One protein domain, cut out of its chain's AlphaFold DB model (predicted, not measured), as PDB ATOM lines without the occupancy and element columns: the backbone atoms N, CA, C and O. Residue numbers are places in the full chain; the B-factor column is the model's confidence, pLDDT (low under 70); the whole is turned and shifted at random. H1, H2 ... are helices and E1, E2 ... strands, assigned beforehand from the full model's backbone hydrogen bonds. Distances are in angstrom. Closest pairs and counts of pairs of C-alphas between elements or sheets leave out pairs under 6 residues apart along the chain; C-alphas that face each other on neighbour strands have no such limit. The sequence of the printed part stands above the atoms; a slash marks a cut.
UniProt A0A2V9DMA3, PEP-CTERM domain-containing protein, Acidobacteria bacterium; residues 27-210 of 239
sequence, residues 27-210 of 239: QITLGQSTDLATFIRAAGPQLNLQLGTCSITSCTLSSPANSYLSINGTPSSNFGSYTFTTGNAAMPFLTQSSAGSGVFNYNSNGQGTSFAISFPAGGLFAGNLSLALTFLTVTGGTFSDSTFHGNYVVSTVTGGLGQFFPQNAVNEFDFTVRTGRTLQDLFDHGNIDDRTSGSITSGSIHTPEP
ATOM      1  N   GLN A  27      31.192 -50.894  32.213       85.56
ATOM      2  CA  GLN A  27      31.114 -49.608  31.545       85.56
ATOM      3  C   GLN A  27      32.483 -48.938  31.642       85.56
ATOM      4  O   GLN A  27      33.016 -48.746  32.739       85.56
ATOM      5  N   ILE A  28      33.050 -48.575  30.496       86.06
ATOM      6  CA  ILE A  28      34.232 -47.716  30.443       86.06
ATOM      7  C   ILE A  28      33.737 -46.284  30.283       86.06
ATOM      8  O   ILE A  28      33.100 -45.970  29.284       86.06
ATOM      9  N   THR A  29      34.030 -45.426  31.255       88.19
ATOM     10  CA  THR A  29      33.771 -43.986  31.164       88.19
ATOM     11  C   THR A  29      35.017 -43.290  30.639       88.19
ATOM     12  O   THR A  29      36.094 -43.455  31.209       88.19
ATOM     13  N   LEU A  30      34.876 -42.518  29.568       86.88
ATOM     14  CA  LEU A  30      35.946 -41.758  28.934       86.88
ATOM     15  C   LEU A  30      36.189 -40.439  29.674       86.88
ATOM     16  O   LEU A  30      35.248 -39.719  30.009       86.88
ATOM     17  N   GLY A  31      37.464 -40.120  29.894       81.25
ATOM     18  CA  GLY A  31      37.898 -38.828  30.418       81.25
ATOM     19  C   GLY A  31      38.113 -37.778  29.324       81.25
ATOM     20  O   GLY A  31      37.979 -38.055  28.129       81.25
ATOM     21  N   GLN A  32      38.512 -36.575  29.739       85.44
ATOM     22  CA  GLN A  32      38.759 -35.465  28.822       85.44
ATOM     23  C   GLN A  32      39.889 -35.761  27.819       85.44
ATOM     24  O   GLN A  32      40.920 -36.330  28.189       85.44
ATOM     25  N   SER A  33      39.705 -35.352  26.562       87.75
ATOM     26  CA  SER A  33      40.747 -35.425  25.531       87.75
ATOM     27  C   SER A  33      41.793 -34.315  25.683       87.75
ATOM     28  O   SER A  33      41.463 -33.209  26.114       87.75
ATOM     29  N   THR A  34      43.050 -34.582  25.307       86.31
ATOM     30  CA  THR A  34      44.084 -33.531  25.196       86.31
ATOM     31  C   THR A  34      43.934 -32.737  23.914       86.31
ATOM     32  O   THR A  34      44.099 -31.519  23.919       86.31
ATOM     33  N   ASP A  35      43.598 -33.426  22.826       90.38
ATOM     34  CA  ASP A  35      43.358 -32.783  21.544       90.38
ATOM     35  C   ASP A  35      41.900 -32.338  21.422       90.38
ATOM     36  O   ASP A  35      40.994 -32.888  22.060       90.38
ATOM     37  N   LEU A  36      41.670 -31.337  20.574       91.19
ATOM     38  CA  LEU A  36      40.339 -30.807  20.313       91.19
ATOM     39  C   LEU A  36      39.704 -31.500  19.104       91.19
ATOM     40  O   LEU A  36      40.341 -31.702  18.069       91.19
ATOM     41  N   ALA A  37      38.418 -31.805  19.227       91.00
ATOM     42  CA  ALA A  37      37.536 -32.071  18.107       91.00
ATOM     43  C   ALA A  37      37.041 -30.730  17.555       91.00
ATOM     44  O   ALA A  37      36.518 -29.899  18.299       91.00
ATOM     45  N   THR A  38      37.236 -30.504  16.260       91.75
ATOM     46  CA  THR A  38      36.847 -29.279  15.559       91.75
ATOM     47  C   THR A  38      35.806 -29.606  14.506       91.75
ATOM     48  O   THR A  38      36.055 -30.408  13.608       91.75
ATOM     49  N   PHE A  39      34.650 -28.962  14.603       91.00
ATOM     50  CA  PHE A  39      33.610 -29.016  13.587       91.00
ATOM     51  C   PHE A  39      33.777 -27.836  12.647       91.00
ATOM     52  O   PHE A  39      33.994 -26.712  13.098       91.00
ATOM     53  N   ILE A  40      33.692 -28.107  11.349       90.62
ATOM     54  CA  ILE A  40      33.905 -27.122  10.290       90.62
ATOM     55  C   ILE A  40      32.692 -27.160   9.373       90.62
ATOM     56  O   ILE A  40      32.339 -28.225   8.859       90.62
ATOM     57  N   ARG A  41      32.057 -26.011   9.148       89.75
ATOM     58  CA  ARG A  41      30.958 -25.903   8.190       89.75
ATOM     59  C   ARG A  41      31.466 -26.095   6.767       89.75
ATOM     60  O   ARG A  41      32.329 -25.353   6.307       89.75
ATOM     61  N   ALA A  42      30.886 -27.063   6.070       87.19
ATOM     62  CA  ALA A  42      31.104 -27.282   4.649       87.19
ATOM     63  C   ALA A  42      29.941 -26.693   3.830       87.19
ATOM     64  O   ALA A  42      28.991 -26.119   4.368       87.19
ATOM     65  N   ALA A  43      30.027 -26.802   2.505       84.94
ATOM     66  CA  ALA A  43      28.965 -26.338   1.622       84.94
ATOM     67  C   ALA A  43      27.653 -27.117   1.852       84.94
ATOM     68  O   ALA A  43      27.646 -28.333   2.041       84.94
ATOM     69  N   GLY A  44      26.518 -26.414   1.790       86.25
ATOM     70  CA  GLY A  44      25.198 -27.020   1.973       86.25
ATOM     71  C   GLY A  44      24.926 -27.441   3.431       86.25
ATOM     72  O   GLY A  44      25.293 -26.708   4.347       86.25
ATOM     73  N   PRO A  45      24.253 -28.584   3.673       87.94
ATOM     74  CA  PRO A  45      23.891 -29.053   5.016       87.94
ATOM     75  C   PRO A  45      25.005 -29.870   5.701       87.94
ATOM     76  O   PRO A  45      24.719 -30.698   6.563       87.94
ATOM     77  N   GLN A  46      26.263 -29.715   5.287       90.31
ATOM     78  CA  GLN A  46      27.360 -30.607   5.670       90.31
ATOM     79  C   GLN A  46      28.271 -29.993   6.742       90.31
ATOM     80  O   GLN A  46      28.571 -28.800   6.724       90.31
ATOM     81  N   LEU A  47      28.751 -30.842   7.652       89.88
ATOM     82  CA  LEU A  47      29.792 -30.526   8.629       89.88
ATOM     83  C   LEU A  47      30.925 -31.532   8.505       89.88
ATOM     84  O   LEU A  47      30.695 -32.743   8.507       89.88
ATOM     85  N   ASN A  48      32.149 -31.033   8.491       90.19
ATOM     86  CA  ASN A  48      33.341 -31.853   8.587       90.19
ATOM     87  C   ASN A  48      33.781 -31.946  10.052       90.19
ATOM     88  O   ASN A  48      33.640 -30.985  10.813       90.19
ATOM     89  N   LEU A  49      34.335 -33.097  10.438       89.25
ATOM     90  CA  LEU A  49      34.933 -33.312  11.753       89.25
ATOM     91  C   LEU A  49      36.441 -33.484  11.600       89.25
ATOM     92  O   LEU A  49      36.911 -34.402  10.930       89.25
ATOM     93  N   GLN A  50      37.186 -32.614  12.265       90.44
ATOM     94  CA  GLN A  50      38.628 -32.690  12.387       90.44
ATOM     95  C   GLN A  50      38.992 -33.079  13.822       90.44
ATOM     96  O   GLN A  50      38.699 -32.345  14.764       90.44
ATOM     97  N   LEU A  51      39.645 -34.225  13.995       90.00
ATOM     98  CA  LEU A  51      40.116 -34.693  15.297       90.00
ATOM     99  C   LEU A  51      41.605 -34.433  15.467       90.00
ATOM    100  O   LEU A  51      42.402 -35.003  14.727       90.00
ATOM    101  N   GLY A  52      41.963 -33.598  16.445       89.44
ATOM    102  CA  GLY A  52      43.346 -33.351  16.835       89.44
ATOM    103  C   GLY A  52      44.288 -33.157  15.649       89.44
ATOM    104  O   GLY A  52      44.117 -32.241  14.838       89.44
ATOM    105  N   THR A  53      45.286 -34.033  15.553       85.94
ATOM    106  CA  THR A  53      46.245 -34.041  14.449       85.94
ATOM    107  C   THR A  53      45.696 -34.806  13.252       85.94
ATOM    108  O   THR A  53      45.360 -35.986  13.361       85.94
ATOM    109  N   CYS A  54      45.687 -34.163  12.088       86.94
ATOM    110  CA  CYS A  54      45.256 -34.787  10.844       86.94
ATOM    111  C   CYS A  54      46.417 -35.061   9.899       86.94
ATOM    112  O   CYS A  54      47.252 -34.197   9.634       86.94
ATOM    113  N   SER A  55      46.416 -36.271   9.358       85.62
ATOM    114  CA  SER A  55      47.115 -36.645   8.140       85.62
ATOM    115  C   SER A  55      46.188 -36.475   6.927       85.62
ATOM    116  O   SER A  55      45.019 -36.111   7.054       85.62
ATOM    117  N   ILE A  56      46.702 -36.774   5.732       76.69
ATOM    118  CA  ILE A  56      45.935 -36.710   4.475       76.69
ATOM    119  C   ILE A  56      44.725 -37.664   4.497       76.69
ATOM    120  O   ILE A  56      43.724 -37.409   3.831       76.69
ATOM    121  N   THR A  57      44.802 -38.767   5.244       82.81
ATOM    122  CA  THR A  57      43.802 -39.844   5.202       82.81
ATOM    123  C   THR A  57      43.079 -40.076   6.522       82.81
ATOM    124  O   THR A  57      42.056 -40.755   6.527       82.81
ATOM    125  N   SER A  58      43.568 -39.524   7.630       88.25
ATOM    126  CA  SER A  58      42.984 -39.756   8.951       88.25
ATOM    127  C   SER A  58      43.251 -38.617   9.923       88.25
ATOM    128  O   SER A  58      44.274 -37.942   9.836       88.25
ATOM    129  N   CYS A  59      42.351 -38.445  10.882       90.38
ATOM    130  CA  CYS A  59      42.481 -37.496  11.979       90.38
ATOM    131  C   CYS A  59      42.423 -38.224  13.311       90.38
ATOM    132  O   CYS A  59      41.532 -39.046  13.520       90.38
ATOM    133  N   THR A  60      43.367 -37.927  14.198       92.12
ATOM    134  CA  THR A  60      43.525 -38.619  15.475       92.12
ATOM    135  C   THR A  60      43.431 -37.652  16.641       92.12
ATOM    136  O   THR A  60      44.176 -36.674  16.715       92.12
ATOM    137  N   LEU A  61      42.558 -37.981  17.587       92.06
ATOM    138  CA  LEU A  61      42.450 -37.326  18.883       92.06
ATOM    139  C   LEU A  61      42.905 -38.297  19.966       92.06
ATOM    140  O   LEU A  61      42.467 -39.449  19.999       92.06
ATOM    141  N   SER A  62      43.769 -37.821  20.856       90.69
ATOM    142  CA  SER A  62      44.319 -38.626  21.944       90.69
ATOM    143  C   SER A  62      43.886 -38.108  23.311       90.69
ATOM    144  O   SER A  62      43.489 -36.949  23.480       90.69
ATOM    145  N   SER A  63      43.980 -38.989  24.302       87.56
ATOM    146  CA  SER A  63      43.900 -38.641  25.715       87.56
ATOM    147  C   SER A  63      45.276 -38.720  26.382       87.56
ATOM    148  O   SER A  63      46.141 -39.483  25.934       87.56
ATOM    149  N   PRO A  64      45.498 -37.973  27.476       79.75
ATOM    150  CA  PRO A  64      46.715 -38.133  28.254       79.75
ATOM    151  C   PRO A  64      46.750 -39.519  28.919       79.75
ATOM    152  O   PRO A  64      45.714 -40.107  29.246       79.75
ATOM    153  N   ALA A  65      47.955 -40.038  29.164       69.69
ATOM    154  CA  ALA A  65      48.129 -41.228  29.996       69.69
ATOM    155  C   ALA A  65      47.548 -40.969  31.396       69.69
ATOM    156  O   ALA A  65      47.734 -39.880  31.942       69.69
ATOM    157  N   ASN A  66      46.833 -41.942  31.969       66.44
ATOM    158  CA  ASN A  66      46.097 -41.780  33.230       66.44
ATOM    159  C   ASN A  66      45.041 -40.662  33.201       66.44
ATOM    160  O   ASN A  66      44.647 -40.148  34.248       66.44
ATOM    161  N   SER A  67      44.569 -40.282  32.008       60.38
ATOM    162  CA  SER A  67      43.315 -39.536  31.870       60.38
ATOM    163  C   SER A  67      42.212 -40.247  32.649       60.38
ATOM    164  O   SER A  67      42.288 -41.458  32.832       60.38
ATOM    165  N   TYR A  68      41.205 -39.498  33.109       66.56
ATOM    166  CA  TYR A  68      40.061 -39.916  33.940       66.56
ATOM    167  C   TYR A  68      39.158 -41.020  33.337       66.56
ATOM    168  O   TYR A  68      37.955 -41.061  33.576       66.56
ATOM    169  N   LEU A  69      39.728 -41.913  32.535       75.88
ATOM    170  CA  LEU A  69      39.209 -43.212  32.191       75.88
ATOM    171  C   LEU A  69      38.894 -43.972  33.480       75.88
ATOM    172  O   LEU A  69      39.772 -44.213  34.309       75.88
ATOM    173  N   SER A  70      37.635 -44.341  33.652       76.88
ATOM    174  CA  SER A  70      37.213 -45.171  34.774       76.88
ATOM    175  C   SER A  70      36.453 -46.378  34.266       76.88
ATOM    176  O   SER A  70      35.795 -46.337  33.228       76.88
ATOM    177  N   ILE A  71      36.566 -47.475  35.004       77.94
ATOM    178  CA  ILE A  71      35.818 -48.698  34.741       77.94
ATOM    179  C   ILE A  71      34.842 -48.862  35.898       77.94
ATOM    180  O   ILE A  71      35.261 -48.893  37.057       77.94
ATOM    181  N   ASN A  72      33.542 -48.912  35.604       80.50
ATOM    182  CA  ASN A  72      32.472 -48.995  36.605       80.50
ATOM    183  C   ASN A  72      32.601 -47.941  37.723       80.50
ATOM    184  O   ASN A  72      32.439 -48.245  38.903       80.50
ATOM    185  N   GLY A  73      32.962 -46.705  37.358       72.75
ATOM    186  CA  GLY A  73      33.080 -45.591  38.300       72.75
ATOM    187  C   GLY A  73      34.264 -45.674  39.266       72.75
ATOM    188  O   GLY A  73      34.346 -44.854  40.174       72.75
ATOM    189  N   THR A  74      35.192 -46.620  39.086       69.69
ATOM    190  CA  THR A  74      36.457 -46.631  39.834       69.69
ATOM    191  C   THR A  74      37.512 -45.827  39.069       69.69
ATOM    192  O   THR A  74      37.983 -46.299  38.033       69.69
ATOM    193  N   PRO A  75      37.880 -44.605  39.505       61.09
ATOM    194  CA  PRO A  75      39.071 -43.919  39.019       61.09
ATOM    195  C   PRO A  75      40.293 -44.542  39.705       61.09
ATOM    196  O   PRO A  75      40.324 -44.694  40.922       61.09
ATOM    197  N   SER A  76      41.309 -44.933  38.948       48.41
ATOM    198  CA  SER A  76      42.547 -45.492  39.490       48.41
ATOM    199  C   SER A  76      43.723 -44.799  38.830       48.41
ATOM    200  O   SER A  76      43.672 -44.411  37.666       48.41
ATOM    201  N   SER A  77      44.793 -44.638  39.596       51.16
ATOM    202  CA  SER A  77      45.989 -43.881  39.237       51.16
ATOM    203  C   SER A  77      46.842 -44.504  38.119       51.16
ATOM    204  O   SER A  77      47.900 -43.963  37.825       51.16
ATOM    205  N   ASN A  78      46.412 -45.622  37.522       57.69
ATOM    206  CA  ASN A  78      47.152 -46.401  36.517       57.69
ATOM    207  C   ASN A  78      46.263 -46.792  35.323       57.69
ATOM    208  O   ASN A  78      46.279 -47.945  34.879       57.69
ATOM    209  N   PHE A  79      45.429 -45.875  34.834       70.12
ATOM    210  CA  PHE A  79      44.595 -46.154  33.668       70.12
ATOM    211  C   PHE A  79      45.215 -45.687  32.355       70.12
ATOM    212  O   PHE A  79      46.064 -44.805  32.288       70.12
ATOM    213  N   GLY A  80      44.809 -46.381  31.299       73.31
ATOM    214  CA  GLY A  80      45.355 -46.263  29.964       73.31
ATOM    215  C   GLY A  80      45.203 -44.901  29.299       73.31
ATOM    216  O   GLY A  80      44.663 -43.947  29.857       73.31
ATOM    217  N   SER A  81      45.652 -44.834  28.055       85.62
ATOM    218  CA  SER A  81      45.267 -43.778  27.123       85.62
ATOM    219  C   SER A  81      44.243 -44.318  26.132       85.62
ATOM    220  O   SER A  81      44.170 -45.528  25.883       85.62
ATOM    221  N   TYR A  82      43.449 -43.416  25.565       88.62
ATOM    222  CA  TYR A  82      42.597 -43.725  24.429       88.62
ATOM    223  C   TYR A  82      42.987 -42.894  23.209       88.62
ATOM    224  O   TYR A  82      43.499 -41.778  23.326       88.62
ATOM    225  N   THR A  83      42.710 -43.445  22.034       91.69
ATOM    226  CA  THR A  83      42.843 -42.761  20.752       91.69
ATOM    227  C   THR A  83      41.569 -42.936  19.940       91.69
ATOM    228  O   THR A  83      41.036 -44.037  19.797       91.69
ATOM    229  N   PHE A  84      41.068 -41.828  19.403       91.50
ATOM    230  CA  PHE A  84      39.948 -41.789  18.479       91.50
ATOM    231  C   PHE A  84      40.480 -41.430  17.096       91.50
ATOM    232  O   PHE A  84      41.163 -40.417  16.955       91.50
ATOM    233  N   THR A  85      40.154 -42.226  16.078       91.56
ATOM    234  CA  THR A  85      40.560 -41.968  14.692       91.56
ATOM    235  C   THR A  85      39.349 -41.875  13.770       91.56
ATOM    236  O   THR A  85      38.520 -42.784  13.718       91.56
ATOM    237  N   THR A  86      39.264 -40.786  13.009       89.44
ATOM    238  CA  THR A  86      38.299 -40.606  11.914       89.44
ATOM    239  C   THR A  86      39.002 -40.551  10.569       89.44
ATOM    240  O   THR A  86      40.223 -40.397  10.490       89.44
ATOM    241  N   GLY A  87      38.205 -40.634   9.506       82.56
ATOM    242  CA  GLY A  87      38.650 -40.347   8.152       82.56
ATOM    243  C   GLY A  87      39.088 -38.905   7.913       82.56
ATOM    244  O   GLY A  87      39.065 -38.063   8.812       82.56
ATOM    245  N   ASN A  88      39.469 -38.635   6.668       80.06
ATOM    246  CA  ASN A  88      39.933 -37.336   6.185       80.06
ATOM    247  C   ASN A  88      38.986 -36.174   6.573       80.06
ATOM    248  O   ASN A  88      37.815 -36.173   6.196       80.06
ATOM    249  N   ALA A  89      39.525 -35.143   7.239       78.19
ATOM    250  CA  ALA A  89      38.800 -33.931   7.648       78.19
ATOM    251  C   ALA A  89      38.243 -33.082   6.492       78.19
ATOM    252  O   ALA A  89      37.429 -32.189   6.722       78.19
ATOM    253  N   ALA A  90      38.669 -33.317   5.252       78.62
ATOM    254  CA  ALA A  90      38.087 -32.666   4.081       78.62
ATOM    255  C   ALA A  90      36.735 -33.277   3.670       78.62
ATOM    256  O   ALA A  90      36.018 -32.677   2.870       78.62
ATOM    257  N   MET A  91      36.377 -34.449   4.205       84.00
ATOM    258  CA  MET A  91      35.146 -35.148   3.848       84.00
ATOM    259  C   MET A  91      34.005 -34.803   4.822       84.00
ATOM    260  O   MET A  91      34.237 -34.743   6.032       84.00
ATOM    261  N   PRO A  92      32.763 -34.642   4.323       87.69
ATOM    262  CA  PRO A  92      31.578 -34.469   5.164       87.69
ATOM    263  C   PRO A  92      31.448 -35.578   6.211       87.69
ATOM    264  O   PRO A  92      31.356 -36.748   5.868       87.69
ATOM    265  N   PHE A  93      31.418 -35.233   7.491       88.69
ATOM    266  CA  PHE A  93      31.276 -36.208   8.576       88.69
ATOM    267  C   PHE A  93      29.838 -36.274   9.093       88.69
ATOM    268  O   PHE A  93      29.318 -37.349   9.388       88.69
ATOM    269  N   LEU A  94      29.168 -35.123   9.171       89.06
ATOM    270  CA  LEU A  94      27.749 -35.026   9.495       89.06
ATOM    271  C   LEU A  94      27.000 -34.333   8.366       89.06
ATOM    272  O   LEU A  94      27.530 -33.467   7.670       89.06
ATOM    273  N   THR A  95      25.739 -34.703   8.200       88.69
ATOM    274  CA  THR A  95      24.800 -34.008   7.324       88.69
ATOM    275  C   THR A  95      23.536 -33.703   8.104       88.69
ATOM    276  O   THR A  95      22.965 -34.584   8.746       88.69
ATOM    277  N   GLN A  96      23.095 -32.453   8.062       86.75
ATOM    278  CA  GLN A  96      21.836 -32.062   8.666       86.75
ATOM    279  C   GLN A  96      20.670 -32.690   7.891       86.75
ATOM    280  O   GLN A  96      20.596 -32.542   6.671       86.75
ATOM    281  N   SER A  97      19.760 -33.380   8.588       85.19
ATOM    282  CA  SER A  97      18.615 -34.084   7.978       85.19
ATOM    283  C   SER A  97      17.766 -33.168   7.098       85.19
ATOM    284  O   SER A  97      17.310 -33.556   6.025       85.19
ATOM    285  N   SER A  98      17.566 -31.938   7.558       81.31
ATOM    286  CA  SER A  98      16.960 -30.846   6.806       81.31
ATOM    287  C   SER A  98      17.447 -29.510   7.363       81.31
ATOM    288  O   SER A  98      17.798 -29.422   8.542       81.31
ATOM    289  N   ALA A  99      17.496 -28.477   6.520       76.81
ATOM    290  CA  ALA A  99      18.010 -27.164   6.908       76.81
ATOM    291  C   ALA A  99      17.288 -26.631   8.160       76.81
ATOM    292  O   ALA A  99      16.064 -26.505   8.163       76.81
ATOM    293  N   GLY A 100      18.046 -26.358   9.225       73.50
ATOM    294  CA  GLY A 100      17.519 -25.826  10.488       73.50
ATOM    295  C   GLY A 100      16.797 -26.840  11.388       73.50
ATOM    296  O   GLY A 100      16.255 -26.457  12.419       73.50
ATOM    297  N   SER A 101      16.786 -28.133  11.045       79.69
ATOM    298  CA  SER A 101      16.153 -29.177  11.877       79.69
ATOM    299  C   SER A 101      16.882 -29.478  13.178       79.69
ATOM    300  O   SER A 101      16.298 -30.080  14.076       79.69
ATOM    301  N   GLY A 102      18.171 -29.147  13.258       76.25
ATOM    302  CA  GLY A 102      18.988 -29.502  14.411       76.25
ATOM    303  C   GLY A 102      19.312 -30.987  14.573       76.25
ATOM    304  O   GLY A 102      19.936 -31.371  15.560       76.25
ATOM    305  N   VAL A 103      18.888 -31.825  13.625       83.50
ATOM    306  CA  VAL A 103      19.177 -33.260  13.606       83.50
ATOM    307  C   VAL A 103      20.325 -33.504  12.640       83.50
ATOM    308  O   VAL A 103      20.232 -33.156  11.461       83.50
ATOM    309  N   PHE A 104      21.395 -34.121  13.133       86.31
ATOM    310  CA  PHE A 104      22.586 -34.418  12.344       86.31
ATOM    311  C   PHE A 104      22.751 -35.927  12.195       86.31
ATOM    312  O   PHE A 104      22.851 -36.657  13.184       86.31
ATOM    313  N   ASN A 105      22.794 -36.378  10.946       86.62
ATOM    314  CA  ASN A 105      23.054 -37.766  10.597       86.62
ATOM    315  C   ASN A 105      24.536 -37.958  10.323       86.62
ATOM    316  O   ASN A 105      25.183 -37.107   9.704       86.62
ATOM    317  N   TYR A 106      25.047 -39.110  10.733       86.25
ATOM    318  CA  TYR A 106      26.389 -39.521  10.371       86.25
ATOM    319  C   TYR A 106      26.498 -39.800   8.871       86.25
ATOM    320  O   TYR A 106      25.682 -40.523   8.299       86.25
ATOM    321  N   ASN A 107      27.540 -39.258   8.248       84.25
ATOM    322  CA  ASN A 107      27.959 -39.620   6.908       84.25
ATOM    323  C   ASN A 107      29.350 -40.251   6.989       84.25
ATOM    324  O   ASN A 107      30.352 -39.563   7.167       84.25
ATOM    325  N   SER A 108      29.411 -41.574   6.837       71.38
ATOM    326  CA  SER A 108      30.682 -42.291   6.887       71.38
ATOM    327  C   SER A 108      31.591 -41.968   5.707       71.38
ATOM    328  O   SER A 108      32.799 -42.129   5.831       71.38
ATOM    329  N   ASN A 109      31.051 -41.551   4.552       71.62
ATOM    330  CA  ASN A 109      31.801 -41.384   3.300       71.62
ATOM    331  C   ASN A 109      32.768 -42.555   2.994       71.62
ATOM    332  O   ASN A 109      33.829 -42.369   2.400       71.62
ATOM    333  N   GLY A 110      32.429 -43.768   3.448       65.25
ATOM    334  CA  GLY A 110      33.280 -44.959   3.343       65.25
ATOM    335  C   GLY A 110      34.548 -44.947   4.214       65.25
ATOM    336  O   GLY A 110      35.341 -45.881   4.139       65.25
ATOM    337  N   GLN A 111      34.754 -43.923   5.041       70.44
ATOM    338  CA  GLN A 111      35.854 -43.825   5.992       70.44
ATOM    339  C   GLN A 111      35.415 -44.468   7.317       70.44
ATOM    340  O   GLN A 111      34.482 -44.009   7.976       70.44
ATOM    341  N   GLY A 112      36.061 -45.569   7.702       79.50
ATOM    342  CA  GLY A 112      35.810 -46.203   8.994       79.50
ATOM    343  C   GLY A 112      36.268 -45.311  10.148       79.50
ATOM    344  O   GLY A 112      37.298 -44.646  10.057       79.50
ATOM    345  N   THR A 113      35.519 -45.320  11.247       89.19
ATOM    346  CA  THR A 113      35.928 -44.687  12.504       89.19
ATOM    347  C   THR A 113      36.396 -45.753  13.473       89.19
ATOM    348  O   THR A 113      35.725 -46.771  13.638       89.19
ATOM    349  N   SER A 114      37.550 -45.547  14.096       92.12
ATOM    350  CA  SER A 114      38.111 -46.494  15.053       92.12
ATOM    351  C   SER A 114      38.415 -45.823  16.378       92.12
ATOM    352  O   SER A 114      38.711 -44.630  16.458       92.12
ATOM    353  N   PHE A 115      38.331 -46.615  17.432       92.12
ATOM    354  CA  PHE A 115      38.622 -46.178  18.779       92.12
ATOM    355  C   PHE A 115      39.433 -47.249  19.487       92.12
ATOM    356  O   PHE A 115      39.058 -48.420  19.469       92.12
ATOM    357  N   ALA A 116      40.545 -46.859  20.097       91.75
ATOM    358  CA  ALA A 116      41.421 -47.776  20.799       91.75
ATOM    359  C   ALA A 116      41.694 -47.306  22.225       91.75
ATOM    360  O   ALA A 116      41.851 -46.116  22.478       91.75
ATOM    361  N   ILE A 117      41.788 -48.260  23.147       88.69
ATOM    362  CA  ILE A 117      42.242 -48.055  24.520       88.69
ATOM    363  C   ILE A 117      43.434 -48.969  24.763       88.69
ATOM    364  O   ILE A 117      43.384 -50.159  24.441       88.69
ATOM    365  N   SER A 118      44.488 -48.425  25.362       87.25
ATOM    366  CA  SER A 118      45.655 -49.190  25.791       87.25
ATOM    367  C   SER A 118      45.873 -49.028  27.286       87.25
ATOM    368  O   SER A 118      46.130 -47.921  27.751       87.25
ATOM    369  N   PHE A 119      45.784 -50.126  28.038       82.56
ATOM    370  CA  PHE A 119      46.064 -50.152  29.471       82.56
ATOM    371  C   PHE A 119      47.501 -50.616  29.739       82.56
ATOM    372  O   PHE A 119      47.944 -51.604  29.141       82.56
ATOM    373  N   PRO A 120      48.227 -49.960  30.663       80.12
ATOM    374  CA  PRO A 120      49.601 -50.325  30.980       80.12
ATOM    375  C   PRO A 120      49.698 -51.734  31.583       80.12
ATOM    376  O   PRO A 120      48.769 -52.244  32.218       80.12
ATOM    377  N   ALA A 121      50.858 -52.365  31.397       75.50
ATOM    378  CA  ALA A 121      51.151 -53.673  31.974       75.50
ATOM    379  C   ALA A 121      51.127 -53.630  33.516       75.50
ATOM    380  O   ALA A 121      51.536 -52.643  34.124       75.50
ATOM    381  N   GLY A 122      50.670 -54.716  34.149       70.06
ATOM    382  CA  GLY A 122      50.648 -54.865  35.614       70.06
ATOM    383  C   GLY A 122      49.359 -54.408  36.312       70.06
ATOM    384  O   GLY A 122      49.230 -54.609  37.517       70.06
ATOM    385  N   GLY A 123      48.393 -53.837  35.583       68.25
ATOM    386  CA  GLY A 123      47.052 -53.532  36.096       68.25
ATOM    387  C   GLY A 123      46.056 -54.690  35.950       68.25
ATOM    388  O   GLY A 123      46.227 -55.568  35.105       68.25
ATOM    389  N   LEU A 124      44.963 -54.649  36.723       68.94
ATOM    390  CA  LEU A 124      43.841 -55.611  36.658       68.94
ATOM    391  C   LEU A 124      43.245 -55.765  35.246       68.94
ATOM    392  O   LEU A 124      42.751 -56.832  34.897       68.94
ATOM    393  N   PHE A 125      43.316 -54.707  34.437       75.62
ATOM    394  CA  PHE A 125      42.777 -54.649  33.077       75.62
ATOM    395  C   PHE A 125      43.867 -54.424  32.020       75.62
ATOM    396  O   PHE A 125      43.584 -53.873  30.960       75.62
ATOM    397  N   ALA A 126      45.114 -54.822  32.304       81.38
ATOM    398  CA  ALA A 126      46.212 -54.714  31.344       81.38
ATOM    399  C   ALA A 126      45.831 -55.369  30.006       81.38
ATOM    400  O   ALA A 126      45.300 -56.484  29.986       81.38
ATOM    401  N   GLY A 127      46.107 -54.677  28.899       85.25
ATOM    402  CA  GLY A 127      45.708 -55.108  27.562       85.25
ATOM    403  C   GLY A 127      45.290 -53.950  26.662       85.25
ATOM    404  O   GLY A 127      45.347 -52.784  27.045       85.25
ATOM    405  N   ASN A 128      44.868 -54.295  25.450       88.50
ATOM    406  CA  ASN A 128      44.402 -53.352  24.442       88.50
ATOM    407  C   ASN A 128      42.976 -53.705  24.018       88.50
ATOM    408  O   ASN A 128      42.630 -54.882  23.905       88.50
ATOM    409  N   LEU A 129      42.175 -52.685  23.734       89.50
ATOM    410  CA  LEU A 129      40.840 -52.806  23.160       89.50
ATOM    411  C   LEU A 129      40.772 -51.913  21.925       89.50
ATOM    412  O   LEU A 129      41.046 -50.726  22.030       89.50
ATOM    413  N   SER A 130      40.407 -52.470  20.774       93.12
ATOM    414  CA  SER A 130      40.159 -51.720  19.543       93.12
ATOM    415  C   SER A 130      38.739 -51.971  19.065       93.12
ATOM    416  O   SER A 130      38.302 -53.120  18.937       93.12
ATOM    417  N   LEU A 131      38.031 -50.887  18.790       92.81
ATOM    418  CA  LEU A 131      36.636 -50.850  18.403       92.81
ATOM    419  C   LEU A 131      36.514 -50.215  17.018       92.81
ATOM    420  O   LEU A 131      37.079 -49.151  16.759       92.81
ATOM    421  N   ALA A 132      35.740 -50.847  16.143       92.31
ATOM    422  CA  ALA A 132      35.261 -50.227  14.917       92.31
ATOM    423  C   ALA A 132      33.917 -49.565  15.226       92.31
ATOM    424  O   ALA A 132      32.960 -50.251  15.581       92.31
ATOM    425  N   LEU A 133      33.859 -48.242  15.138       91.00
ATOM    426  CA  LEU A 133      32.687 -47.453  15.493       91.00
ATOM    427  C   LEU A 133      31.820 -47.191  14.261       91.00
ATOM    428  O   LEU A 133      32.325 -46.934  13.170       91.00
ATOM    429  N   THR A 134      30.509 -47.222  14.461       89.19
ATOM    430  CA  THR A 134      29.485 -46.804  13.507       89.19
ATOM    431  C   THR A 134      28.553 -45.838  14.216       89.19
ATOM    432  O   THR A 134      27.749 -46.232  15.057       89.19
ATOM    433  N   PHE A 135      28.666 -44.561  13.880       87.19
ATOM    434  CA  PHE A 135      27.776 -43.539  14.407       87.19
ATOM    435  C   PHE A 135      26.390 -43.652  13.786       87.19
ATOM    436  O   PHE A 135      26.245 -43.976  12.608       87.19
ATOM    437  N   LEU A 136      25.375 -43.354  14.585       83.69
ATOM    438  CA  LEU A 136      23.984 -43.380  14.153       83.69
ATOM    439  C   LEU A 136      23.405 -41.971  14.168       83.69
ATOM    440  O   LEU A 136      22.904 -41.497  13.152       83.69
ATOM    441  N   THR A 137      23.500 -41.289  15.308       82.12
ATOM    442  CA  THR A 137      22.847 -39.993  15.512       82.12
ATOM    443  C   THR A 137      23.682 -39.075  16.395       82.12
ATOM    444  O   THR A 137      24.532 -39.524  17.166       82.12
ATOM    445  N   VAL A 138      23.420 -37.773  16.283       86.25
ATOM    446  CA  VAL A 138      23.943 -36.755  17.198       86.25
ATOM    447  C   VAL A 138      22.772 -36.023  17.839       86.25
ATOM    448  O   VAL A 138      21.893 -35.513  17.143       86.25
ATOM    449  N   THR A 139      22.772 -35.953  19.167       82.50
ATOM    450  CA  THR A 139      21.797 -35.200  19.965       82.50
ATOM    451  C   THR A 139      22.454 -33.988  20.616       82.50
ATOM    452  O   THR A 139      23.676 -33.914  20.716       82.50
ATOM    453  N   GLY A 140      21.657 -33.022  21.075       73.25
ATOM    454  CA  GLY A 140      22.156 -31.860  21.819       73.25
ATOM    455  C   GLY A 140      22.813 -30.768  20.966       73.25
ATOM    456  O   GLY A 140      22.891 -29.635  21.416       73.25
ATOM    457  N   GLY A 141      23.157 -31.038  19.700       75.56
ATOM    458  CA  GLY A 141      23.839 -30.103  18.790       75.56
ATOM    459  C   GLY A 141      23.100 -28.807  18.418       75.56
ATOM    460  O   GLY A 141      23.603 -28.048  17.595       75.56
ATOM    461  N   THR A 142      21.935 -28.527  18.998       79.62
ATOM    462  CA  THR A 142      21.162 -27.286  18.815       79.62
ATOM    463  C   THR A 142      21.220 -26.341  20.006       79.62
ATOM    464  O   THR A 142      21.374 -25.141  19.806       79.62
ATOM    465  N   PHE A 143      21.096 -26.863  21.229       78.44
ATOM    466  CA  PHE A 143      20.947 -26.074  22.462       78.44
ATOM    467  C   PHE A 143      21.899 -26.496  23.590       78.44
ATOM    468  O   PHE A 143      21.916 -25.864  24.644       78.44
ATOM    469  N   SER A 144      22.676 -27.560  23.398       83.50
ATOM    470  CA  SER A 144      23.615 -28.083  24.386       83.50
ATOM    471  C   SER A 144      24.888 -28.605  23.715       83.50
ATOM    472  O   SER A 144      25.116 -28.429  22.516       83.50
ATOM    473  N   ASP A 145      25.731 -29.265  24.501       86.00
ATOM    474  CA  ASP A 145      26.855 -30.020  23.968       86.00
ATOM    475  C   ASP A 145      26.369 -31.151  23.058       86.00
ATOM    476  O   ASP A 145      25.270 -31.689  23.226       86.00
ATOM    477  N   SER A 146      27.190 -31.487  22.063       88.19
ATOM    478  CA  SER A 146      26.850 -32.509  21.076       88.19
ATOM    479  C   SER A 146      27.224 -33.882  21.603       88.19
ATOM    480  O   SER A 146      28.407 -34.165  21.811       88.19
ATOM    481  N   THR A 147      26.222 -34.734  21.786       89.62
ATOM    482  CA  THR A 147      26.401 -36.131  22.180       89.62
ATOM    483  C   THR A 147      26.219 -37.023  20.965       89.62
ATOM    484  O   THR A 147      25.186 -36.991  20.297       89.62
ATOM    485  N   PHE A 148      27.244 -37.808  20.675       89.94
ATOM    486  CA  PHE A 148      27.283 -38.764  19.587       89.94
ATOM    487  C   PHE A 148      26.858 -40.123  20.104       89.94
ATOM    488  O   PHE A 148      27.377 -40.565  21.124       89.94
ATOM    489  N   HIS A 149      25.977 -40.784  19.364       90.00
ATOM    490  CA  HIS A 149      25.491 -42.125  19.667       90.00
ATOM    491  C   HIS A 149      25.810 -43.056  18.513       90.00
ATOM    492  O   HIS A 149      25.699 -42.679  17.338       90.00
ATOM    493  N   GLY A 150      26.158 -44.293  18.830       90.38
ATOM    494  CA  GLY A 150      26.385 -45.289  17.806       90.38
ATOM    495  C   GLY A 150      26.601 -46.683  18.347       90.38
ATOM    496  O   GLY A 150      26.529 -46.929  19.545       90.38
ATOM    497  N   ASN A 151      26.917 -47.579  17.420       91.56
ATOM    498  CA  ASN A 151      27.273 -48.954  17.711       91.56
ATOM    499  C   ASN A 151      28.749 -49.187  17.432       91.56
ATOM    500  O   ASN A 151      29.319 -48.610  16.508       91.56
ATOM    501  N   TYR A 152      29.365 -50.086  18.176       92.38
ATOM    502  CA  TYR A 152      30.733 -50.502  17.946       92.38
ATOM    503  C   TYR A 152      30.825 -52.006  17.734       92.38
ATOM    504  O   TYR A 152      30.002 -52.756  18.245       92.38
ATOM    505  N   VAL A 153      31.867 -52.443  17.028       92.88
ATOM    506  CA  VAL A 153      32.269 -53.849  16.918       92.88
ATOM    507  C   VAL A 153      33.660 -54.018  17.519       92.88
ATOM    508  O   VAL A 153      34.592 -53.299  17.143       92.88
ATOM    509  N   VAL A 154      33.829 -54.972  18.438       91.75
ATOM    510  CA  VAL A 154      35.150 -55.293  19.008       91.75
ATOM    511  C   VAL A 154      36.037 -55.911  17.927       91.75
ATOM    512  O   VAL A 154      35.850 -57.068  17.553       91.75
ATOM    513  N   SER A 155      37.017 -55.150  17.437       91.69
ATOM    514  CA  SER A 155      37.942 -55.589  16.383       91.69
ATOM    515  C   SER A 155      39.072 -56.432  16.957       91.69
ATOM    516  O   SER A 155      39.332 -57.546  16.499       91.69
ATOM    517  N   THR A 156      39.723 -55.921  17.999       91.50
ATOM    518  CA  THR A 156      40.762 -56.637  18.737       91.50
ATOM    519  C   THR A 156      40.611 -56.383  20.227       91.50
ATOM    520  O   THR A 156      40.286 -55.282  20.663       91.50
ATOM    521  N   VAL A 157      40.850 -57.424  21.016       90.25
ATOM    522  CA  VAL A 157      40.870 -57.350  22.475       90.25
ATOM    523  C   VAL A 157      41.991 -58.241  22.987       90.25
ATOM    524  O   VAL A 157      42.178 -59.357  22.502       90.25
ATOM    525  N   THR A 158      42.763 -57.749  23.946       89.06
ATOM    526  CA  THR A 158      43.826 -58.520  24.594       89.06
ATOM    527  C   THR A 158      43.794 -58.338  26.105       89.06
ATOM    528  O   THR A 158      43.230 -57.375  26.627       89.06
ATOM    529  N   GLY A 159      44.410 -59.284  26.814       84.62
ATOM    530  CA  GLY A 159      44.533 -59.241  28.267       84.62
ATOM    531  C   GLY A 159      43.198 -59.388  29.001       84.62
ATOM    532  O   GLY A 159      42.293 -60.085  28.540       84.62
ATOM    533  N   GLY A 160      43.085 -58.739  30.163       77.94
ATOM    534  CA  GLY A 160      41.962 -58.925  31.094       77.94
ATOM    535  C   GLY A 160      40.608 -58.406  30.593       77.94
ATOM    536  O   GLY A 160      39.576 -58.721  31.179       77.94
ATOM    537  N   LEU A 161      40.583 -57.636  29.501       79.81
ATOM    538  CA  LEU A 161      39.352 -57.084  28.922       79.81
ATOM    539  C   LEU A 161      38.573 -58.088  28.073       79.81
ATOM    540  O   LEU A 161      37.376 -57.896  27.866       79.81
ATOM    541  N   GLY A 162      39.211 -59.166  27.605       81.62
ATOM    542  CA  GLY A 162      38.574 -60.149  26.719       81.62
ATOM    543  C   GLY A 162      37.352 -60.837  27.333       81.62
ATOM    544  O   GLY A 162      36.438 -61.224  26.611       81.62
ATOM    545  N   GLN A 163      37.293 -60.931  28.664       79.06
ATOM    546  CA  GLN A 163      36.147 -61.501  29.381       79.06
ATOM    547  C   GLN A 163      34.904 -60.593  29.381       79.06
ATOM    548  O   GLN A 163      33.804 -61.052  29.672       79.06
ATOM    549  N   PHE A 164      35.085 -59.309  29.071       80.38
ATOM    550  CA  PHE A 164      34.047 -58.279  29.087       80.38
ATOM    551  C   PHE A 164      33.699 -57.795  27.678       80.38
ATOM    552  O   PHE A 164      32.547 -57.503  27.381       80.38
ATOM    553  N   PHE A 165      34.698 -57.756  26.798       85.75
ATOM    554  CA  PHE A 165      34.581 -57.338  25.408       85.75
ATOM    555  C   PHE A 165      34.915 -58.518  24.497       85.75
ATOM    556  O   PHE A 165      36.022 -58.570  23.963       85.75
ATOM    557  N   PRO A 166      34.001 -59.491  24.327       86.31
ATOM    558  CA  PRO A 166      34.246 -60.603  23.426       86.31
ATOM    559  C   PRO A 166      34.491 -60.094  22.004       86.31
ATOM    560  O   PRO A 166      33.869 -59.129  21.553       86.31
ATOM    561  N   GLN A 167      35.412 -60.737  21.290       88.25
ATOM    562  CA  GLN A 167      35.740 -60.336  19.926       88.25
ATOM    563  C   GLN A 167      34.506 -60.436  19.015       88.25
ATOM    564  O   GLN A 167      33.723 -61.377  19.128       88.25
ATOM    565  N   ASN A 168      34.345 -59.464  18.113       88.44
ATOM    566  CA  ASN A 168      33.181 -59.281  17.236       88.44
ATOM    567  C   ASN A 168      31.857 -58.976  17.951       88.44
ATOM    568  O   ASN A 168      30.810 -58.963  17.304       88.44
ATOM    569  N   ALA A 169      31.870 -58.720  19.260       86.44
ATOM    570  CA  ALA A 169      30.661 -58.297  19.946       86.44
ATOM    571  C   ALA A 169      30.250 -56.885  19.520       86.44
ATOM    572  O   ALA A 169      31.110 -56.040  19.250       86.44
ATOM    573  N   VAL A 170      28.936 -56.658  19.476       88.75
ATOM    574  CA  VAL A 170      28.323 -55.415  19.007       88.75
ATOM    575  C   VAL A 170      27.514 -54.786  20.127       88.75
ATOM    576  O   VAL A 170      26.621 -55.457  20.633       88.75
ATOM    577  N   ASN A 171      27.802 -53.531  20.487       90.19
ATOM    578  CA  ASN A 171      27.035 -52.761  21.481       90.19
ATOM    579  C   ASN A 171      27.049 -51.273  21.193       90.19
ATOM    580  O   ASN A 171      27.679 -50.820  20.243       90.19
ATOM    581  N   GLU A 172      26.385 -50.529  22.067       90.38
ATOM    582  CA  GLU A 172      26.255 -49.089  22.006       90.38
ATOM    583  C   GLU A 172      27.417 -48.371  22.702       90.38
ATOM    584  O   GLU A 172      27.973 -48.818  23.714       90.38
ATOM    585  N   PHE A 173      27.764 -47.222  22.142       91.25
ATOM    586  CA  PHE A 173      28.653 -46.249  22.749       91.25
ATOM    587  C   PHE A 173      28.055 -44.854  22.618       91.25
ATOM    588  O   PHE A 173      27.313 -44.557  21.675       91.25
ATOM    589  N   ASP A 174      28.474 -43.981  23.522       91.88
ATOM    590  CA  ASP A 174      28.198 -42.559  23.439       91.88
ATOM    591  C   ASP A 174      29.414 -41.728  23.851       91.88
ATOM    592  O   ASP A 174      30.261 -42.165  24.632       91.88
ATOM    593  N   PHE A 175      29.525 -40.516  23.314       90.19
ATOM    594  CA  PHE A 175      30.433 -39.509  23.856       90.19
ATOM    595  C   PHE A 175      29.933 -38.097  23.600       90.19
ATOM    596  O   PHE A 175      29.262 -37.822  22.609       90.19
ATOM    597  N   THR A 176      30.306 -37.178  24.483       90.31
ATOM    598  CA  THR A 176      29.914 -35.773  24.424       90.31
ATOM    599  C   THR A 176      31.118 -34.891  24.141       90.31
ATOM    600  O   THR A 176      32.118 -34.908  24.868       90.31
ATOM    601  N   VAL A 177      31.003 -34.076  23.095       90.88
ATOM    602  CA  VAL A 177      31.977 -33.037  22.762       90.88
ATOM    603  C   VAL A 177      31.441 -31.702  23.249       90.88
ATOM    604  O   VAL A 177      30.412 -31.223  22.766       90.88
ATOM    605  N   ARG A 178      32.163 -31.091  24.191       88.75
ATOM    606  CA  ARG A 178      31.822 -29.761  24.692       88.75
ATOM    607  C   ARG A 178      32.529 -28.715  23.871       88.75
ATOM    608  O   ARG A 178      33.750 -28.594  23.944       88.75
ATOM    609  N   THR A 179      31.748 -27.954  23.131       86.00
ATOM    610  CA  THR A 179      32.234 -26.902  22.240       86.00
ATOM    611  C   THR A 179      31.654 -25.564  22.683       86.00
ATOM    612  O   THR A 179      30.621 -25.518  23.341       86.00
ATOM    613  N   GLY A 180      32.322 -24.456  22.364       81.31
ATOM    614  CA  GLY A 180      31.852 -23.123  22.773       81.31
ATOM    615  C   GLY A 180      30.594 -22.633  22.038       81.31
ATOM    616  O   GLY A 180      30.084 -21.568  22.372       81.31
ATOM    617  N   ARG A 181      30.128 -23.377  21.027       86.69
ATOM    618  CA  ARG A 181      28.986 -23.065  20.154       86.69
ATOM    619  C   ARG A 181      28.300 -24.352  19.729       86.69
ATOM    620  O   ARG A 181      28.991 -25.338  19.496       86.69
ATOM    621  N   THR A 182      26.982 -24.338  19.570       88.00
ATOM    622  CA  THR A 182      26.242 -25.522  19.113       88.00
ATOM    623  C   THR A 182      26.501 -25.786  17.623       88.00
ATOM    624  O   THR A 182      26.942 -24.907  16.885       88.00
ATOM    625  N   LEU A 183      26.252 -27.010  17.149       88.50
ATOM    626  CA  LEU A 183      26.424 -27.339  15.727       88.50
ATOM    627  C   LEU A 183      25.444 -26.561  14.844       88.50
ATOM    628  O   LEU A 183      25.792 -26.196  13.727       88.50
ATOM    629  N   GLN A 184      24.237 -26.288  15.347       87.38
ATOM    630  CA  GLN A 184      23.254 -25.448  14.666       87.38
ATOM    631  C   GLN A 184      23.739 -24.002  14.516       87.38
ATOM    632  O   GLN A 184      23.544 -23.409  13.458       87.38
ATOM    633  N   ASP A 185      24.445 -23.475  15.519       86.69
ATOM    634  CA  ASP A 185      24.990 -22.115  15.505       86.69
ATOM    635  C   ASP A 185      25.917 -21.865  14.304       86.69
ATOM    636  O   ASP A 185      25.879 -20.795  13.695       86.69
ATOM    637  N   LEU A 186      26.687 -22.887  13.904       87.75
ATOM    638  CA  LEU A 186      27.539 -22.842  12.708       87.75
ATOM    639  C   LEU A 186      26.726 -22.647  11.420       87.75
ATOM    640  O   LEU A 186      27.192 -22.008  10.477       87.75
ATOM    641  N   PHE A 187      25.519 -23.214  11.349       85.88
ATOM    642  CA  PHE A 187      24.637 -23.055  10.193       85.88
ATOM    643  C   PHE A 187      23.921 -21.708  10.194       85.88
ATOM    644  O   PHE A 187      23.761 -21.124   9.121       85.88
ATOM    645  N   ASP A 188      23.547 -21.208  11.371       83.88
ATOM    646  CA  ASP A 188      22.803 -19.955  11.529       83.88
ATOM    647  C   ASP A 188      23.684 -18.720  11.259       83.88
ATOM    648  O   ASP A 188      23.213 -17.736  10.688       83.88
ATOM    649  N   HIS A 189      24.983 -18.790  11.580       76.31
ATOM    650  CA  HIS A 189      25.952 -17.706  11.350       76.31
ATOM    651  C   HIS A 189      26.590 -17.708   9.945       76.31
ATOM    652  O   HIS A 189      27.231 -16.735   9.543       76.31
ATOM    653  N   GLY A 190      26.352 -18.754   9.149       62.72
ATOM    654  CA  GLY A 190      26.241 -18.628   7.692       62.72
ATOM    655  C   GLY A 190      27.521 -18.613   6.848       62.72
ATOM    656  O   GLY A 190      27.398 -18.718   5.624       62.72
ATOM    657  N   ASN A 191      28.731 -18.614   7.416       83.56
ATOM    658  CA  ASN A 191      29.964 -18.688   6.613       83.56
ATOM    659  C   ASN A 191      30.421 -20.131   6.364       83.56
ATOM    660  O   ASN A 191      30.344 -20.994   7.238       83.56
ATOM    661  N   ILE A 192      30.822 -20.428   5.125       83.25
ATOM    662  CA  ILE A 192      31.555 -21.667   4.829       83.25
ATOM    663  C   ILE A 192      32.898 -21.559   5.559       83.25
ATOM    664  O   ILE A 192      33.421 -20.457   5.708       83.25
ATOM    665  N   ASP A 193      33.406 -22.681   6.057       83.62
ATOM    666  CA  ASP A 193      34.607 -22.759   6.886       83.62
ATOM    667  C   ASP A 193      34.477 -22.148   8.289       83.62
ATOM    668  O   ASP A 193      35.489 -22.032   8.980       83.62
ATOM    669  N   ASP A 194      33.266 -21.811   8.758       90.25
ATOM    670  CA  ASP A 194      33.064 -21.472  10.174       90.25
ATOM    671  C   ASP A 194      33.359 -22.686  11.068       90.25
ATOM    672  O   ASP A 194      33.111 -23.836  10.680       90.25
ATOM    673  N   ARG A 195      33.930 -22.441  12.253       90.62
ATOM    674  CA  ARG A 195      34.487 -23.491  13.116       90.62
ATOM    675  C   ARG A 195      34.086 -23.344  14.571       90.62
ATOM    676  O   ARG A 195      34.093 -22.255  15.136       90.62
ATOM    677  N   THR A 196      33.868 -24.488  15.213       91.44
ATOM    678  CA  THR A 196      33.813 -24.599  16.675       91.44
ATOM    679  C   THR A 196      34.650 -25.790  17.119       91.44
ATOM    680  O   THR A 196      34.638 -26.843  16.478       91.44
ATOM    681  N   SER A 197      35.400 -25.621  18.203       91.94
ATOM    682  CA  SER A 197      36.331 -26.631  18.706       91.94
ATOM    683  C   SER A 197      36.099 -26.892  20.183       91.94
ATOM    684  O   SER A 197      35.692 -26.002  20.934       91.94
ATOM    685  N   GLY A 198      36.375 -28.120  20.606       90.62
ATOM    686  CA  GLY A 198      36.141 -28.542  21.974       90.62
ATOM    687  C   GLY A 198      36.753 -29.889  22.309       90.62
ATOM    688  O   GLY A 198      37.123 -30.658  21.425       90.62
ATOM    689  N   SER A 199      36.878 -30.176  23.600       89.75
ATOM    690  CA  SER A 199      37.344 -31.479  24.071       89.75
ATOM    691  C   SER A 199      36.181 -32.467  24.158       89.75
ATOM    692  O   SER A 199      35.052 -32.078  24.480       89.75
ATOM    693  N   ILE A 200      36.470 -33.757  23.995       87.94
ATOM    694  CA  ILE A 200      35.582 -34.802  24.520       87.94
ATOM    695  C   ILE A 200      35.541 -34.611  26.038       87.94
ATOM    696  O   ILE A 200      36.588 -34.424  26.652       87.94
ATOM    697  N   THR A 201      34.352 -34.567  26.631       81.50
ATOM    698  CA  THR A 201      34.172 -34.287  28.071       81.50
ATOM    699  C   THR A 201      33.672 -35.480  28.852       81.50
ATOM    700  O   THR A 201      34.036 -35.652  30.012       81.50
ATOM    701  N   SER A 202      32.872 -36.310  28.204       81.81
ATOM    702  CA  SER A 202      32.403 -37.577  28.729       81.81
ATOM    703  C   SER A 202      32.214 -38.542  27.574       81.81
ATOM    704  O   SER A 202      32.053 -38.144  26.420       81.81
ATOM    705  N   GLY A 203      32.215 -39.822  27.891       84.00
ATOM    706  CA  GLY A 203      31.711 -40.846  27.000       84.00
ATOM    707  C   GLY A 203      31.604 -42.153  27.735       84.00
ATOM    708  O   GLY A 203      32.223 -42.323  28.788       84.00
ATOM    709  N   SER A 204      30.800 -43.055  27.208       86.25
ATOM    710  CA  SER A 204      30.607 -44.344  27.821       86.25
ATOM    711  C   SER A 204      30.566 -45.462  26.790       86.25
ATOM    712  O   SER A 204      30.009 -45.341  25.701       86.25
ATOM    713  N   ILE A 205      31.262 -46.546  27.121       87.25
ATOM    714  CA  ILE A 205      31.341 -47.754  26.307       87.25
ATOM    715  C   ILE A 205      30.788 -48.881  27.154       87.25
ATOM    716  O   ILE A 205      31.363 -49.228  28.193       87.25
ATOM    717  N   HIS A 206      29.678 -49.447  26.700       84.50
ATOM    718  CA  HIS A 206      28.970 -50.494  27.412       84.50
ATOM    719  C   HIS A 206      29.340 -51.855  26.860       84.50
ATOM    720  O   HIS A 206      29.264 -52.091  25.661       84.50
ATOM    721  N   THR A 207      29.691 -52.777  27.746       82.44
ATOM    722  CA  THR A 207      29.805 -54.192  27.379       82.44
ATOM    723  C   THR A 207      28.464 -54.804  26.980       82.44
ATOM    724  O   THR A 207      27.415 -54.298  27.387       82.44
ATOM    725  N   PRO A 208      28.494 -55.918  26.224       68.69
ATOM    726  CA  PRO A 208      27.274 -56.599  25.842       68.69
ATOM    727  C   PRO A 208      26.539 -57.160  27.036       68.69
ATOM    728  O   PRO A 208      27.155 -57.712  27.952       68.69
ATOM    729  N   GLU A 209      25.210 -57.056  26.986       65.38
ATOM    730  CA  GLU A 209      24.362 -57.703  27.970       65.38
ATOM    731  C   GLU A 209      24.642 -59.215  27.965       65.38
ATOM    732  O   GLU A 209      24.567 -59.872  26.918       65.38
ATOM    733  N   PRO A 210      24.970 -59.805  29.123       60.50
ATOM    734  CA  PRO A 210      25.169 -61.235  29.214       60.50
ATOM    735  C   PRO A 210      23.832 -61.939  28.964       60.50
ATOM    736  O   PRO A 210      22.869 -61.757  29.714       60.50
TER     737      PRO A 210
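What this domain is: This is residues 27 to 210 of the 239 residues of the protein "PEP-CTERM domain-containing protein" of Acidobacteria bacterium (UniProt A0A2V9DMA3). An elongated antiparallel barrel of eight strands closes on itself in the order E2, E3, E6, E7, E9, E10, E11, E12 and back to E2. Strands E8, E5 and E4 carry its sheet on from the first part of E9, E1 pairs onto the last part of E12, and the short helices H1 and H2 sit outside at opposite ends of the long axis. The printed part has 184 residues, with twelve named strands and two named helices in the order E1 to E10, H1, E11, H2, E12; its class is mostly strand. It is compact, with a radius of gyration of the C-alphas of 16.4 A, and spans 52 by 32 by 29 A.

Where its parts are: Start in the ring with E2, residues 37 to 41, and E3, residues 46 to 51; then find E6 at 92 to 96 and E7 at 104 to 106. From C-alpha 127 at (45.708, -55.108, 27.562), E9 runs 32.0 A to residue 139. E10, residues 146 to 157, measures 28.6 A, and E11, residues 170 to 179, 29.0 A. E12, residues 195 to 206, covers 31.0 A and ends at C-alpha 206 (28.970, -50.494, 27.412). Beyond the ring are E1 at 27 to 30, E4 at 58 to 62, E5 at 81 to 87 and E8 at 113 to 119. H1 is residues 159 to 163, H2 183 to 188.

How they stand to each other: Look first at E9, which bends by 79 degrees at residue 136: E7 and E8 lie on one side, E10 on the other. N 138 and O 104 of E7 are 3.3 A apart, within hydrogen-bond range, as are N 115 of E8 and O 131, 2.9 A. E8, E9 and E10 form a meander, each strand the antiparallel neighbour of the one before; N 134 and O 151 of E10 are 2.7 A apart. On E12, N 39 of E2 and O 196 are 2.8 A apart, and N 28 of E1 and O 205 2.9 A. H1 is on the barrel, outside it, at a height over the sheet of 7.1 A; its closest C-alphas with E9 are Gly 159 and Gly 127, 4.4 A. H2 is also outside, at a height of 7.7 A. Of the O i to N i+4 pairs, 0 of 1 in H1 and 1 of 2 in H2 are within range; for O i to N i+3, H1 has 1 of 2.

The domain as a whole: The farthest C-alphas, Gly 122 and Gly 190, are 51.9 A apart. The printed part has no cut. The link from E4 to E5, 18 residues, is long. Mean pLDDT of the printed part is 83.7; 16 residues are under 70, among them 65 to 68 and 74 to 78.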